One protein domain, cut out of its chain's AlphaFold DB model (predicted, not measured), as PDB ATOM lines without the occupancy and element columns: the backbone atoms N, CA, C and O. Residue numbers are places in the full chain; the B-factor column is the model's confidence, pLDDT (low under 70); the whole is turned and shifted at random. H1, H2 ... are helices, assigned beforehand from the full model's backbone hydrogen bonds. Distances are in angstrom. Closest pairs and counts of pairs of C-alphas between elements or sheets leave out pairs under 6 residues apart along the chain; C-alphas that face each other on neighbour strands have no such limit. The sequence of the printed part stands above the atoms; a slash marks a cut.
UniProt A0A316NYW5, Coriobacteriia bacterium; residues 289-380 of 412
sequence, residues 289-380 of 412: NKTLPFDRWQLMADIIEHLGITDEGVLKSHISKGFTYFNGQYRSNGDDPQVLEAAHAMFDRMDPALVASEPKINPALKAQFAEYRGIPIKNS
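This is residues 289 to 380 of the 412 residues of a protein of Coriobacteriia bacterium (UniProt A0A316NYW5). Three helices, H1, H2 and H3, stand side by side in an up-and-down bundle whose centres make a triangle, and two shorter helices, H4 and H5, cross it on the side away from H1. H4 packs on H2, H5 packs on H3, and after H5 residues 374 to 380 fold back on the side away from the bundle. The printed part has 92 residues with five named helices, H1 to H5 in order, and no named strand: all helix. It is compact, with a radius of gyration of the C-alphas of 12.5 A, and rounded, spanning 33 by 30 by 21 A.

H1, residues 292 to 306, and H2, residues 312 to 333, touch as a helical hairpin, at a shallow tilt of 13 degrees, opposite ways; their closest C-alphas, of Pro 293 and Tyr 325, are 5.9 A apart. H3, residues 337 to 348, forms a second helical hairpin with H2, at 10 degrees, with the C-alphas of Phe 326 and Ala 343 closest at 6.4 A. H3 touches H1 with residues 342 to 346 alone, the same way at 17 degrees. H4, residues 352 to 357, touches H2 about perpendicular, at 83 degrees; the closest C-alphas, of Lys 316 and Leu 354, are 6.2 A apart. H5, residues 363 to 373, touches H3 about perpendicular, at 84 degrees, with the C-alphas of Phe 347 and Phe 369 closest at 6.8 A. H1 is apart from H4 and H5. In H1 to H5 every O i to N i+4 pair is within hydrogen-bond range.

H1 begins at C-alpha 292 (-82.067, -7.848, 100.653) and is 21.1 A long. H2 is 31.1 A, H3 16.3 A, H4 8.6 A and H5 15.1 A; H5 ends at C-alpha 373 (-70.144, -9.909, 82.176).

The two C-alphas farthest apart, of Gly 308 and Gly 334, are 34.7 A apart. The four links are tight, and the printed part has no cut. Mean pLDDT of the printed part is 94.9; no printed residue is under 70.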
ATOM      1  N   ASN A 289     -87.752  -3.969  99.882       94.12
ATOM      2  CA  ASN A 289     -86.459  -4.554 100.244       94.12
ATOM      3  C   ASN A 289     -85.687  -4.994  98.992       94.12
ATOM      4  O   ASN A 289     -85.462  -6.181  98.772       94.12
ATOM      5  N   LYS A 290     -85.308  -4.032  98.146       95.62
ATOM      6  CA  LYS A 290     -84.761  -4.276  96.798       95.62
ATOM      7  C   LYS A 290     -83.435  -5.042  96.778       95.62
ATOM      8  O   LYS A 290     -83.227  -5.864  95.888       95.62
ATOM      9  N   THR A 291     -82.557  -4.808  97.750       96.00
ATOM     10  CA  THR A 291     -81.227  -5.439  97.786       96.00
ATOM     11  C   THR A 291     -81.182  -6.701  98.643       96.00
ATOM     12  O   THR A 291     -80.354  -7.570  98.397       96.00
ATOM     13  N   LEU A 292     -82.124  -6.849  99.584       95.44
ATOM     14  CA  LEU A 292     -82.067  -7.848 100.653       95.44
ATOM     15  C   LEU A 292     -81.754  -9.279 100.168       95.44
ATOM     16  O   LEU A 292     -80.853  -9.893 100.732       95.44
ATOM     17  N   PRO A 293     -82.403  -9.837  99.124       95.88
ATOM     18  CA  PRO A 293     -82.073 -11.185  98.655       95.88
ATOM     19  C   PRO A 293     -80.634 -11.322  98.140       95.88
ATOM     20  O   PRO A 293     -80.026 -12.378  98.303       95.88
ATOM     21  N   PHE A 294     -80.085 -10.268  97.529       97.69
ATOM     22  CA  PHE A 294     -78.698 -10.243  97.068       97.69
ATOM     23  C   PHE A 294     -77.748 -10.138  98.255       97.69
ATOM     24  O   PHE A 294     -76.792 -10.900  98.311       97.69
ATOM     25  N   ASP A 295     -78.057  -9.295  99.241       95.94
ATOM     26  CA  ASP A 295     -77.260  -9.161 100.466       95.94
ATOM     27  C   ASP A 295     -77.154 -10.511 101.199       95.94
ATOM     28  O   ASP A 295     -76.068 -10.938 101.585       95.94
ATOM     29  N   ARG A 296     -78.266 -11.256 101.302       95.88
ATOM     30  CA  ARG A 296     -78.267 -12.624 101.856       95.88
ATOM     31  C   ARG A 296     -77.507 -13.614 100.994       95.88
ATOM     32  O   ARG A 296     -76.839 -14.499 101.522       95.88
ATOM     33  N   TRP A 297     -77.593 -13.481  99.674       97.75
ATOM     34  CA  TRP A 297     -76.804 -14.309  98.772       97.75
ATOM     35  C   TRP A 297     -75.305 -14.101  98.977       97.75
ATOM     36  O   TRP A 297     -74.584 -15.088  99.076       97.75
ATOM     37  N   GLN A 298     -74.857 -12.851  99.124       98.06
ATOM     38  CA  GLN A 298     -73.450 -12.540  99.372       98.06
ATOM     39  C   GLN A 298     -72.950 -13.171 100.674       98.06
ATOM     40  O   GLN A 298     -71.896 -13.790 100.679       98.06
ATOM     41  N   LEU A 299     -73.733 -13.105 101.751       97.06
ATOM     42  CA  LEU A 299     -73.339 -13.695 103.033       97.06
ATOM     43  C   LEU A 299     -73.310 -15.228 102.996       97.06
ATOM     44  O   LEU A 299     -72.421 -15.850 103.570       97.06
ATOM     45  N   MET A 300     -74.234 -15.855 102.263       98.00
ATOM     46  CA  MET A 300     -74.163 -17.294 101.988       98.00
ATOM     47  C   MET A 300     -72.914 -17.667 101.167       98.00
ATOM     48  O   MET A 300     -72.325 -18.722 101.409       98.00
ATOM     49  N   ALA A 301     -72.493 -16.826 100.216       98.44
ATOM     50  CA  ALA A 301     -71.250 -17.023  99.469       98.44
ATOM     51  C   ALA A 301     -70.015 -16.877 100.376       98.44
ATOM     52  O   ALA A 301     -69.095 -17.686 100.280       98.44
ATOM     53  N   ASP A 302     -70.029 -15.916 101.304       98.44
ATOM     54  CA  ASP A 302     -68.953 -15.724 102.282       98.44
ATOM     55  C   ASP A 302     -68.786 -16.963 103.177       98.44
ATOM     56  O   ASP A 302     -67.659 -17.368 103.455       98.44
ATOM     57  N   ILE A 303     -69.885 -17.623 103.570       98.38
ATOM     58  CA  ILE A 303     -69.844 -18.897 104.312       98.38
ATOM     59  C   ILE A 303     -69.176 -20.000 103.477       98.38
ATOM     60  O   ILE A 303     -68.299 -20.703 103.978       98.38
ATOM     61  N   ILE A 304     -69.558 -20.149 102.202       98.50
ATOM     62  CA  ILE A 304     -68.953 -21.135 101.287       98.50
ATOM     63  C   ILE A 304     -67.440 -20.903 101.165       98.50
ATOM     64  O   ILE A 304     -66.661 -21.854 101.257       98.50
ATOM     65  N   GLU A 305     -67.028 -19.650 100.965       98.25
ATOM     66  CA  GLU A 305     -65.624 -19.258 100.813       98.25
ATOM     67  C   GLU A 305     -64.832 -19.458 102.107       98.25
ATOM     68  O   GLU A 305     -63.734 -20.015 102.073       98.25
ATOM     69  N   HIS A 306     -65.398 -19.065 103.251       98.00
ATOM     70  CA  HIS A 306     -64.787 -19.246 104.566       98.00
ATOM     71  C   HIS A 306     -64.542 -20.724 104.887       98.00
ATOM     72  O   HIS A 306     -63.486 -21.080 105.408       98.00
ATOM     73  N   LEU A 307     -65.491 -21.591 104.525       97.75
ATOM     74  CA  LEU A 307     -65.374 -23.042 104.672       97.75
ATOM     75  C   LEU A 307     -64.486 -23.700 103.606       97.75
ATOM     76  O   LEU A 307     -64.234 -24.902 103.679       97.75
ATOM     77  N   GLY A 308     -64.003 -22.942 102.616       97.81
ATOM     78  CA  GLY A 308     -63.154 -23.458 101.544       97.81
ATOM     79  C   GLY A 308     -63.855 -24.485 100.651       97.81
ATOM     80  O   GLY A 308     -63.199 -25.374 100.105       97.81
ATOM     81  N   ILE A 309     -65.181 -24.403 100.511       97.44
ATOM     82  CA  ILE A 309     -65.964 -25.389  99.761       97.44
ATOM     83  C   ILE A 309     -65.786 -25.173  98.257       97.44
ATOM     84  O   ILE A 309     -66.172 -24.146  97.702       97.44
ATOM     85  N   THR A 310     -65.260 -26.192  97.577       96.81
ATOM     86  CA  THR A 310     -65.065 -26.194  96.116       96.81
ATOM     87  C   THR A 310     -65.961 -27.195  95.384       96.81
ATOM     88  O   THR A 310     -65.774 -27.418  94.188       96.81
ATOM     89  N   ASP A 311     -66.904 -27.838  96.079       97.56
ATOM     90  CA  ASP A 311     -67.820 -28.803  95.464       97.56
ATOM     91  C   ASP A 311     -68.689 -28.126  94.388       97.56
ATOM     92  O   ASP A 311     -69.438 -27.184  94.662       97.56
ATOM     93  N   GLU A 312     -68.620 -28.617  93.147       96.62
ATOM     94  CA  GLU A 312     -69.370 -28.027  92.032       96.62
ATOM     95  C   GLU A 312     -70.888 -28.052  92.259       96.62
ATOM     96  O   GLU A 312     -71.593 -27.170  91.763       96.62
ATOM     97  N   GLY A 313     -71.415 -29.064  92.954       96.50
ATOM     98  CA  GLY A 313     -72.841 -29.190  93.239       96.50
ATOM     99  C   GLY A 313     -73.331 -28.088  94.175       96.50
ATOM    100  O   GLY A 313     -74.388 -27.493  93.925       96.50
ATOM    101  N   VAL A 314     -72.545 -27.782  95.210       97.88
ATOM    102  CA  VAL A 314     -72.791 -26.674  96.142       97.88
ATOM    103  C   VAL A 314     -72.749 -25.349  95.387       97.88
ATOM    104  O   VAL A 314     -73.734 -24.606  95.402       97.88
ATOM    105  N   LEU A 315     -71.670 -25.094  94.640       97.81
ATOM    106  CA  LEU A 315     -71.488 -23.845  93.895       97.81
ATOM    107  C   LEU A 315     -72.608 -23.624  92.866       97.81
ATOM    108  O   LEU A 315     -73.187 -22.539  92.792       97.81
ATOM    109  N   LYS A 316     -73.003 -24.659  92.112       96.88
ATOM    110  CA  LYS A 316     -74.119 -24.572  91.150       96.88
ATOM    111  C   LYS A 316     -75.474 -24.373  91.828       96.88
ATOM    112  O   LYS A 316     -76.325 -23.651  91.296       96.88
ATOM    113  N   SER A 317     -75.694 -24.982  92.994       96.62
ATOM    114  CA  SER A 317     -76.927 -24.791  93.768       96.62
ATOM    115  C   SER A 317     -77.031 -23.363  94.301       96.62
ATOM    116  O   SER A 317     -78.095 -22.750  94.188       96.62
ATOM    117  N   HIS A 318     -75.919 -22.807  94.780       97.75
ATOM    118  CA  HIS A 318     -75.830 -21.424  95.230       97.75
ATOM    119  C   HIS A 318     -76.029 -20.424  94.077       97.75
ATOM    120  O   HIS A 318     -76.864 -19.522  94.176       97.75
ATOM    121  N   ILE A 319     -75.382 -20.646  92.925       97.31
ATOM    122  CA  ILE A 319     -75.611 -19.865  91.696       97.31
ATOM    123  C   ILE A 319     -77.092 -19.906  91.290       97.31
ATOM    124  O   ILE A 319     -77.705 -18.868  91.039       97.31
ATOM    125  N   SER A 320     -77.701 -21.096  91.263       96.06
ATOM    126  CA  SER A 320     -79.122 -21.260  90.916       96.06
ATOM    127  C   SER A 320     -80.043 -20.472  91.852       96.06
ATOM    128  O   SER A 320     -81.039 -19.893  91.406       96.06
ATOM    129  N   LYS A 321     -79.709 -20.430  93.147       96.44
ATOM    130  CA  LYS A 321     -80.430 -19.634  94.144       96.44
ATOM    131  C   LYS A 321     -80.296 -18.132  93.872       96.44
ATOM    132  O   LYS A 321     -81.312 -17.442  93.870       96.44
ATOM    133  N   GLY A 322     -79.105 -17.657  93.507       97.31
ATOM    134  CA  GLY A 322     -78.878 -16.263  93.100       97.31
ATOM    135  C   GLY A 322     -79.741 -15.848  91.909       97.31
ATOM    136  O   GLY A 322     -80.434 -14.835  91.954       97.31
ATOM    137  N   PHE A 323     -79.823 -16.686  90.873       96.94
ATOM    138  CA  PHE A 323     -80.728 -16.433  89.743       96.94
ATOM    139  C   PHE A 323     -82.214 -16.469  90.124       96.94
ATOM    140  O   PHE A 323     -83.015 -15.756  89.519       96.94
ATOM    141  N   THR A 324     -82.594 -17.271  91.123       94.81
ATOM    142  CA  THR A 324     -83.969 -17.285  91.654       94.81
ATOM    143  C   THR A 324     -84.302 -15.953  92.329       94.81
ATOM    144  O   THR A 324     -85.358 -15.381  92.056       94.81
ATOM    145  N   TYR A 325     -83.382 -15.423  93.137       95.81
ATOM    146  CA  TYR A 325     -83.521 -14.111  93.767       95.81
ATOM    147  C   TYR A 325     -83.552 -12.971  92.759       95.81
ATOM    148  O   TYR A 325     -84.450 -12.132  92.823       95.81
ATOM    149  N   PHE A 326     -82.638 -12.983  91.788       96.56
ATOM    150  CA  PHE A 326     -82.625 -11.991  90.723       96.56
ATOM    151  C   PHE A 326     -83.946 -11.977  89.953       96.56
ATOM    152  O   PHE A 326     -84.553 -10.923  89.800       96.56
ATOM    153  N   ASN A 327     -84.446 -13.146  89.543       94.69
ATOM    154  CA  ASN A 327     -85.717 -13.241  88.830       94.69
ATOM    155  C   ASN A 327     -86.895 -12.698  89.654       94.69
ATOM    156  O   ASN A 327     -87.757 -12.007  89.115       94.69
ATOM    157  N   GLY A 328     -86.931 -13.002  90.957       93.25
ATOM    158  CA  GLY A 328     -87.945 -12.483  91.873       93.25
ATOM    159  C   GLY A 328     -87.914 -10.958  91.955       93.25
ATOM    160  O   GLY A 328     -88.934 -10.311  91.720       93.25
ATOM    161  N   GLN A 329     -86.737 -10.379  92.199       95.44
ATOM    162  CA  GLN A 329     -86.595  -8.927  92.312       95.44
ATOM    163  C   GLN A 329     -86.840  -8.202  90.996       95.44
ATOM    164  O   GLN A 329     -87.528  -7.182  90.991       95.44
ATOM    165  N   TYR A 330     -86.352  -8.750  89.885       93.75
ATOM    166  CA  TYR A 330     -86.564  -8.193  88.555       93.75
ATOM    167  C   TYR A 330     -88.046  -8.207  88.163       93.75
ATOM    168  O   TYR A 330     -88.556  -7.234  87.618       93.75
ATOM    169  N   ARG A 331     -88.795  -9.258  88.515       91.94
ATOM    170  CA  ARG A 331     -90.249  -9.305  88.285       91.94
ATOM    171  C   ARG A 331     -90.989  -8.189  89.025       91.94
ATOM    172  O   ARG A 331     -91.936  -7.625  88.482       91.94
ATOM    173  N   SER A 332     -90.597  -7.903  90.265       93.12
ATOM    174  CA  SER A 332     -91.323  -6.966  91.130       93.12
ATOM    175  C   SER A 332     -90.850  -5.512  90.989       93.12
ATOM    176  O   SER A 332     -91.624  -4.606  91.305       93.12
ATOM    177  N   ASN A 333     -89.624  -5.286  90.505       94.81
ATOM    178  CA  ASN A 333     -88.990  -3.965  90.414       94.81
ATOM    179  C   ASN A 333     -88.522  -3.566  88.999       94.81
ATOM    180  O   ASN A 333     -88.228  -2.395  88.782       94.81
ATOM    181  N   GLY A 334     -88.473  -4.488  88.034       92.25
ATOM    182  CA  GLY A 334     -87.966  -4.233  86.681       92.25
ATOM    183  C   GLY A 334     -86.489  -3.832  86.671       92.25
ATOM    184  O   GLY A 334     -85.690  -4.353  87.448       92.25
ATOM    185  N   ASP A 335     -86.150  -2.866  85.816       93.25
ATOM    186  CA  ASP A 335     -84.794  -2.324  85.637       93.25
ATOM    187  C   ASP A 335     -84.404  -1.292  86.717       93.25
ATOM    188  O   ASP A 335     -83.727  -0.301  86.436       93.25
ATOM    189  N   ASP A 336     -84.866  -1.472  87.957       97.12
ATOM    190  CA  ASP A 336     -84.504  -0.574  89.054       97.12
ATOM    191  C   ASP A 336     -82.972  -0.569  89.258       97.12
ATOM    192  O   ASP A 336     -82.382  -1.642  89.430       97.12
ATOM    193  N   PRO A 337     -82.310   0.607  89.281       97.25
ATOM    194  CA  PRO A 337     -80.855   0.677  89.367       97.25
ATOM    195  C   PRO A 337     -80.261  -0.035  90.585       97.25
ATOM    196  O   PRO A 337     -79.205  -0.643  90.454       97.25
ATOM    197  N   GLN A 338     -80.940  -0.021  91.741       97.50
ATOM    198  CA  GLN A 338     -80.438  -0.689  92.951       97.50
ATOM    199  C   GLN A 338     -80.482  -2.210  92.804       97.50
ATOM    200  O   GLN A 338     -79.587  -2.911  93.266       97.50
ATOM    201  N   VAL A 339     -81.526  -2.726  92.148       97.50
ATOM    202  CA  VAL A 339     -81.663  -4.162  91.876       97.50
ATOM    203  C   VAL A 339     -80.591  -4.613  90.893       97.50
ATOM    204  O   VAL A 339     -79.953  -5.636  91.128       97.50
ATOM    205  N   LEU A 340     -80.370  -3.854  89.818       97.31
ATOM    206  CA  LEU A 340     -79.348  -4.181  88.824       97.31
ATOM    207  C   LEU A 340     -77.938  -4.095  89.414       97.31
ATOM    208  O   LEU A 340     -77.154  -5.014  89.217       97.31
ATOM    209  N   GLU A 341     -77.623  -3.052  90.185       98.12
ATOM    210  CA  GLU A 341     -76.326  -2.907  90.858       98.12
ATOM    211  C   GLU A 341     -76.048  -4.066  91.828       98.12
ATOM    212  O   GLU A 341     -74.984  -4.687  91.764       98.12
ATOM    213  N   ALA A 342     -77.022  -4.429  92.667       98.19
ATOM    214  CA  ALA A 342     -76.883  -5.556  93.587       98.19
ATOM    215  C   ALA A 342     -76.767  -6.905  92.849       98.19
ATOM    216  O   ALA A 342     -75.952  -7.756  93.216       98.19
ATOM    217  N   ALA A 343     -77.535  -7.097  91.772       98.00
ATOM    218  CA  ALA A 343     -77.446  -8.287  90.932       98.00
ATOM    219  C   ALA A 343     -76.085  -8.397  90.229       98.00
ATOM    220  O   ALA A 343     -75.522  -9.485  90.162       98.00
ATOM    221  N   HIS A 344     -75.539  -7.282  89.748       98.19
ATOM    222  CA  HIS A 344     -74.217  -7.198  89.132       98.19
ATOM    223  C   HIS A 344     -73.102  -7.567  90.118       98.19
ATOM    224  O   HIS A 344     -72.284  -8.431  89.808       98.19
ATOM    225  N   ALA A 345     -73.138  -7.032  91.343       98.38
ATOM    226  CA  ALA A 345     -72.194  -7.405  92.398       98.38
ATOM    227  C   ALA A 345     -72.265  -8.904  92.752       98.38
ATOM    228  O   ALA A 345     -71.246  -9.544  93.023       98.38
ATOM    229  N   MET A 346     -73.463  -9.493  92.738       98.31
ATOM    230  CA  MET A 346     -73.642 -10.942  92.874       98.31
ATOM    231  C   MET A 346     -73.072 -11.694  91.657       98.31
ATOM    232  O   MET A 346     -72.373 -12.696  91.808       98.31
ATOM    233  N   PHE A 347     -73.351 -11.221  90.441       98.19
ATOM    234  CA  PHE A 347     -72.873 -11.829  89.203       98.19
ATOM    235  C   PHE A 347     -71.353 -11.833  89.104       98.19
ATOM    236  O   PHE A 347     -70.807 -12.814  88.606       98.19
ATOM    237  N   ASP A 348     -70.660 -10.807  89.588       98.06
ATOM    238  CA  ASP A 348     -69.196 -10.737  89.556       98.06
ATOM    239  C   ASP A 348     -68.516 -11.887  90.308       98.06
ATOM    240  O   ASP A 348     -67.465 -12.363  89.869       98.06
ATOM    241  N   ARG A 349     -69.153 -12.418  91.360       97.69
ATOM    242  CA  ARG A 349     -68.662 -13.578  92.127       97.69
ATOM    243  C   ARG A 349     -68.962 -14.930  91.484       97.69
ATOM    244  O   ARG A 349     -68.442 -15.950  91.927       97.69
ATOM    245  N   MET A 350     -69.801 -14.982  90.451       97.00
ATOM    246  CA  MET A 350     -70.149 -16.248  89.804       97.00
ATOM    247  C   MET A 350     -69.101 -16.651  88.764       97.00
ATOM    248  O   MET A 350     -68.744 -15.852  87.890       97.00
ATOM    249  N   ASP A 351     -68.682 -17.919  88.801       95.62
ATOM    250  CA  ASP A 351     -67.870 -18.533  87.747       95.62
ATOM    251  C   ASP A 351     -68.708 -18.704  86.459       95.62
ATOM    252  O   ASP A 351     -69.689 -19.467  86.447       95.62
ATOM    253  N   PRO A 352     -68.319 -18.052  85.345       95.25
ATOM    254  CA  PRO A 352     -68.963 -18.204  84.044       95.25
ATOM    255  C   PRO A 352     -69.164 -19.648  83.572       95.25
ATOM    256  O   PRO A 352     -70.194 -19.961  82.967       95.25
ATOM    257  N   ALA A 353     -68.200 -20.537  83.824       94.00
ATOM    258  CA  ALA A 353     -68.261 -21.931  83.398       94.00
ATOM    259  C   ALA A 353     -69.348 -22.696  84.164       94.00
ATOM    260  O   ALA A 353     -70.133 -23.441  83.561       94.00
ATOM    261  N   LEU A 354     -69.463 -22.452  85.473       95.50
ATOM    262  CA  LEU A 354     -70.511 -23.043  86.303       95.50
ATOM    263  C   LEU A 354     -71.894 -22.533  85.885       95.50
ATOM    264  O   LEU A 354     -72.782 -23.356  85.633       95.50
ATOM    265  N   VAL A 355     -72.053 -21.216  85.689       95.50
ATOM    266  CA  VAL A 355     -73.299 -20.612  85.179       95.50
ATOM    267  C   VAL A 355     -73.688 -21.220  83.832       95.50
ATOM    268  O   VAL A 355     -74.840 -21.613  83.631       95.50
ATOM    269  N   ALA A 356     -72.743 -21.355  82.898       92.00
ATOM    270  CA  ALA A 356     -72.999 -21.949  81.590       92.00
ATOM    271  C   ALA A 356     -73.459 -23.413  81.701       92.00
ATOM    272  O   ALA A 356     -74.411 -23.813  81.020       92.00
ATOM    273  N   SER A 357     -72.838 -24.191  82.590       91.44
ATOM    274  CA  SER A 357     -73.103 -25.624  82.746       91.44
ATOM    275  C   SER A 357     -74.440 -25.958  83.418       91.44
ATOM    276  O   SER A 357     -74.992 -27.020  83.135       91.44
ATOM    277  N   GLU A 358     -74.985 -25.069  84.255       91.69
ATOM    278  CA  GLU A 358     -76.169 -25.342  85.081       91.69
ATOM    279  C   GLU A 358     -77.475 -25.326  84.255       91.69
ATOM    280  O   GLU A 358     -77.920 -24.262  83.816       91.69
ATOM    281  N   PRO A 359     -78.127 -26.474  83.994       86.88
ATOM    282  CA  PRO A 359     -79.270 -26.535  83.082       86.88
ATOM    283  C   PRO A 359     -80.568 -25.917  83.628       86.88
ATOM    284  O   PRO A 359     -81.507 -25.761  82.847       86.88
ATOM    285  N   LYS A 360     -80.659 -25.602  84.927       84.19
ATOM    286  CA  LYS A 360     -81.908 -25.148  85.572       84.19
ATOM    287  C   LYS A 360     -82.118 -23.639  85.531       84.19
ATOM    288  O   LYS A 360     -83.241 -23.186  85.736       84.19
ATOM    289  N   ILE A 361     -81.078 -22.862  85.242       90.38
ATOM    290  CA  ILE A 361     -81.209 -21.407  85.121       90.38
ATOM    291  C   ILE A 361     -81.893 -21.074  83.791       90.38
ATOM    292  O   ILE A 361     -81.515 -21.589  82.734       90.38
ATOM    293  N   ASN A 362     -82.881 -20.179  83.850       88.75
ATOM    294  CA  ASN A 362     -83.601 -19.693  82.679       88.75
ATOM    295  C   ASN A 362     -82.617 -19.095  81.642       88.75
ATOM    296  O   ASN A 362     -81.841 -18.202  81.990       88.75
ATOM    297  N   PRO A 363     -82.652 -19.536  80.366       90.62
ATOM    298  CA  PRO A 363     -81.791 -19.010  79.309       90.62
ATOM    299  C   PRO A 363     -81.830 -17.486  79.140       90.62
ATOM    300  O   PRO A 363     -80.816 -16.912  78.757       90.62
ATOM    301  N   ALA A 364     -82.968 -16.838  79.412       89.75
ATOM    302  CA  ALA A 364     -83.086 -15.382  79.354       89.75
ATOM    303  C   ALA A 364     -82.255 -14.705  80.454       89.75
ATOM    304  O   ALA A 364     -81.505 -13.778  80.175       89.75
ATOM    305  N   LEU A 365     -82.298 -15.231  81.681       92.44
ATOM    306  CA  LEU A 365     -81.495 -14.709  82.788       92.44
ATOM    307  C   LEU A 365     -80.000 -14.966  82.568       92.44
ATOM    308  O   LEU A 365     -79.178 -14.093  82.827       92.44
ATOM    309  N   LYS A 366     -79.635 -16.133  82.012       93.31
ATOM    310  CA  LYS A 366     -78.246 -16.393  81.595       93.31
ATOM    311  C   LYS A 366     -77.765 -15.403  80.537       93.31
ATOM    312  O   LYS A 366     -76.588 -15.067  80.533       93.31
ATOM    313  N   ALA A 367     -78.642 -14.982  79.624       92.44
ATOM    314  CA  ALA A 367     -78.296 -13.992  78.611       92.44
ATOM    315  C   ALA A 367     -78.017 -12.621  79.243       92.44
ATOM    316  O   ALA A 367     -77.023 -12.010  78.878       92.44
ATOM    317  N   GLN A 368     -78.807 -12.200  80.235       93.50
ATOM    318  CA  GLN A 368     -78.547 -10.959  80.977       93.50
ATOM    319  C   GLN A 368     -77.215 -11.013  81.741       93.50
ATOM    320  O   GLN A 368     -76.415 -10.088  81.656       93.50
ATOM    321  N   PHE A 369     -76.921 -12.131  82.416       96.38
ATOM    322  CA  PHE A 369     -75.610 -12.352  83.040       96.38
ATOM    323  C   PHE A 369     -74.462 -12.275  82.021       96.38
ATOM    324  O   PHE A 369     -73.451 -11.625  82.267       96.38
ATOM    325  N   ALA A 370     -74.620 -12.932  80.868       95.44
ATOM    326  CA  ALA A 370     -73.621 -12.964  79.805       95.44
ATOM    327  C   ALA A 370     -73.369 -11.577  79.192       95.44
ATOM    328  O   ALA A 370     -72.219 -11.217  78.945       95.44
ATOM    329  N   GLU A 371     -74.436 -10.808  78.971       95.19
ATOM    330  CA  GLU A 371     -74.386  -9.429  78.485       95.19
ATOM    331  C   GLU A 371     -73.644  -8.529  79.474       95.19
ATOM    332  O   GLU A 371     -72.679  -7.876  79.084       95.19
ATOM    333  N   TYR A 372     -74.017  -8.575  80.757       96.44
ATOM    334  CA  TYR A 372     -73.354  -7.805  81.810       96.44
ATOM    335  C   TYR A 372     -71.862  -8.149  81.934       96.44
ATOM    336  O   TYR A 372     -71.007  -7.266  81.911       96.44
ATOM    337  N   ARG A 373     -71.530  -9.443  82.019       96.88
ATOM    338  CA  ARG A 373     -70.144  -9.909  82.176       96.88
ATOM    339  C   ARG A 373     -69.322  -9.807  80.881       96.88
ATOM    340  O   ARG A 373     -68.125 -10.078  80.915       96.88
ATOM    341  N   GLY A 374     -69.930  -9.448  79.745       95.69
ATOM    342  CA  GLY A 374     -69.250  -9.330  78.452       95.69
ATOM    343  C   GLY A 374     -68.695 -10.658  77.919       95.69
ATOM    344  O   GLY A 374     -67.654 -10.675  77.261       95.69
ATOM    345  N   ILE A 375     -69.360 -11.779  78.217       92.69
ATOM    346  CA  ILE A 375     -68.882 -13.137  77.912       92.69
ATOM    347  C   ILE A 375     -69.878 -13.921  77.052       92.69
ATOM    348  O   ILE A 375     -71.089 -13.836  77.249       92.69
ATOM    349  N   PRO A 376     -69.410 -14.762  76.116       88.25
ATOM    350  CA  PRO A 376     -70.299 -15.646  75.377       88.25
ATOM    351  C   PRO A 376     -70.716 -16.846  76.242       88.25
ATOM    352  O   PRO A 376     -69.875 -17.642  76.656       88.25
ATOM    353  N   ILE A 377     -72.023 -17.041  76.454       85.00
ATOM    354  CA  ILE A 377     -72.564 -18.239  77.118       85.00
ATOM    355  C   ILE A 377     -73.457 -19.026  76.166       85.00
ATOM    356  O   ILE A 377     -74.435 -18.520  75.612       85.00
ATOM    357  N   LYS A 378     -73.143 -20.314  75.997       78.62
ATOM    358  CA  LYS A 378     -73.953 -21.222  75.185       78.62
ATOM    359  C   LYS A 378     -75.135 -21.749  75.994       78.62
ATOM    360  O   LYS A 378     -74.983 -22.612  76.855       78.62
ATOM    361  N   ASN A 379     -76.336 -21.300  75.643       77.00
ATOM    362  CA  ASN A 379     -77.572 -21.772  76.258       77.00
ATOM    363  C   ASN A 379     -78.162 -22.970  75.502       77.00
ATOM    364  O   ASN A 379     -78.402 -22.910  74.296       77.00
ATOM    365  N   SER A 380     -78.457 -24.062  76.213       80.56
ATOM    366  CA  SER A 380     -79.196 -25.197  75.649       80.56
ATOM    367  C   SER A 380     -80.681 -25.087  75.989       80.56
ATOM    368  O   SER A 380     -81.120 -25.518  77.055       80.56
TER     369      SER A 380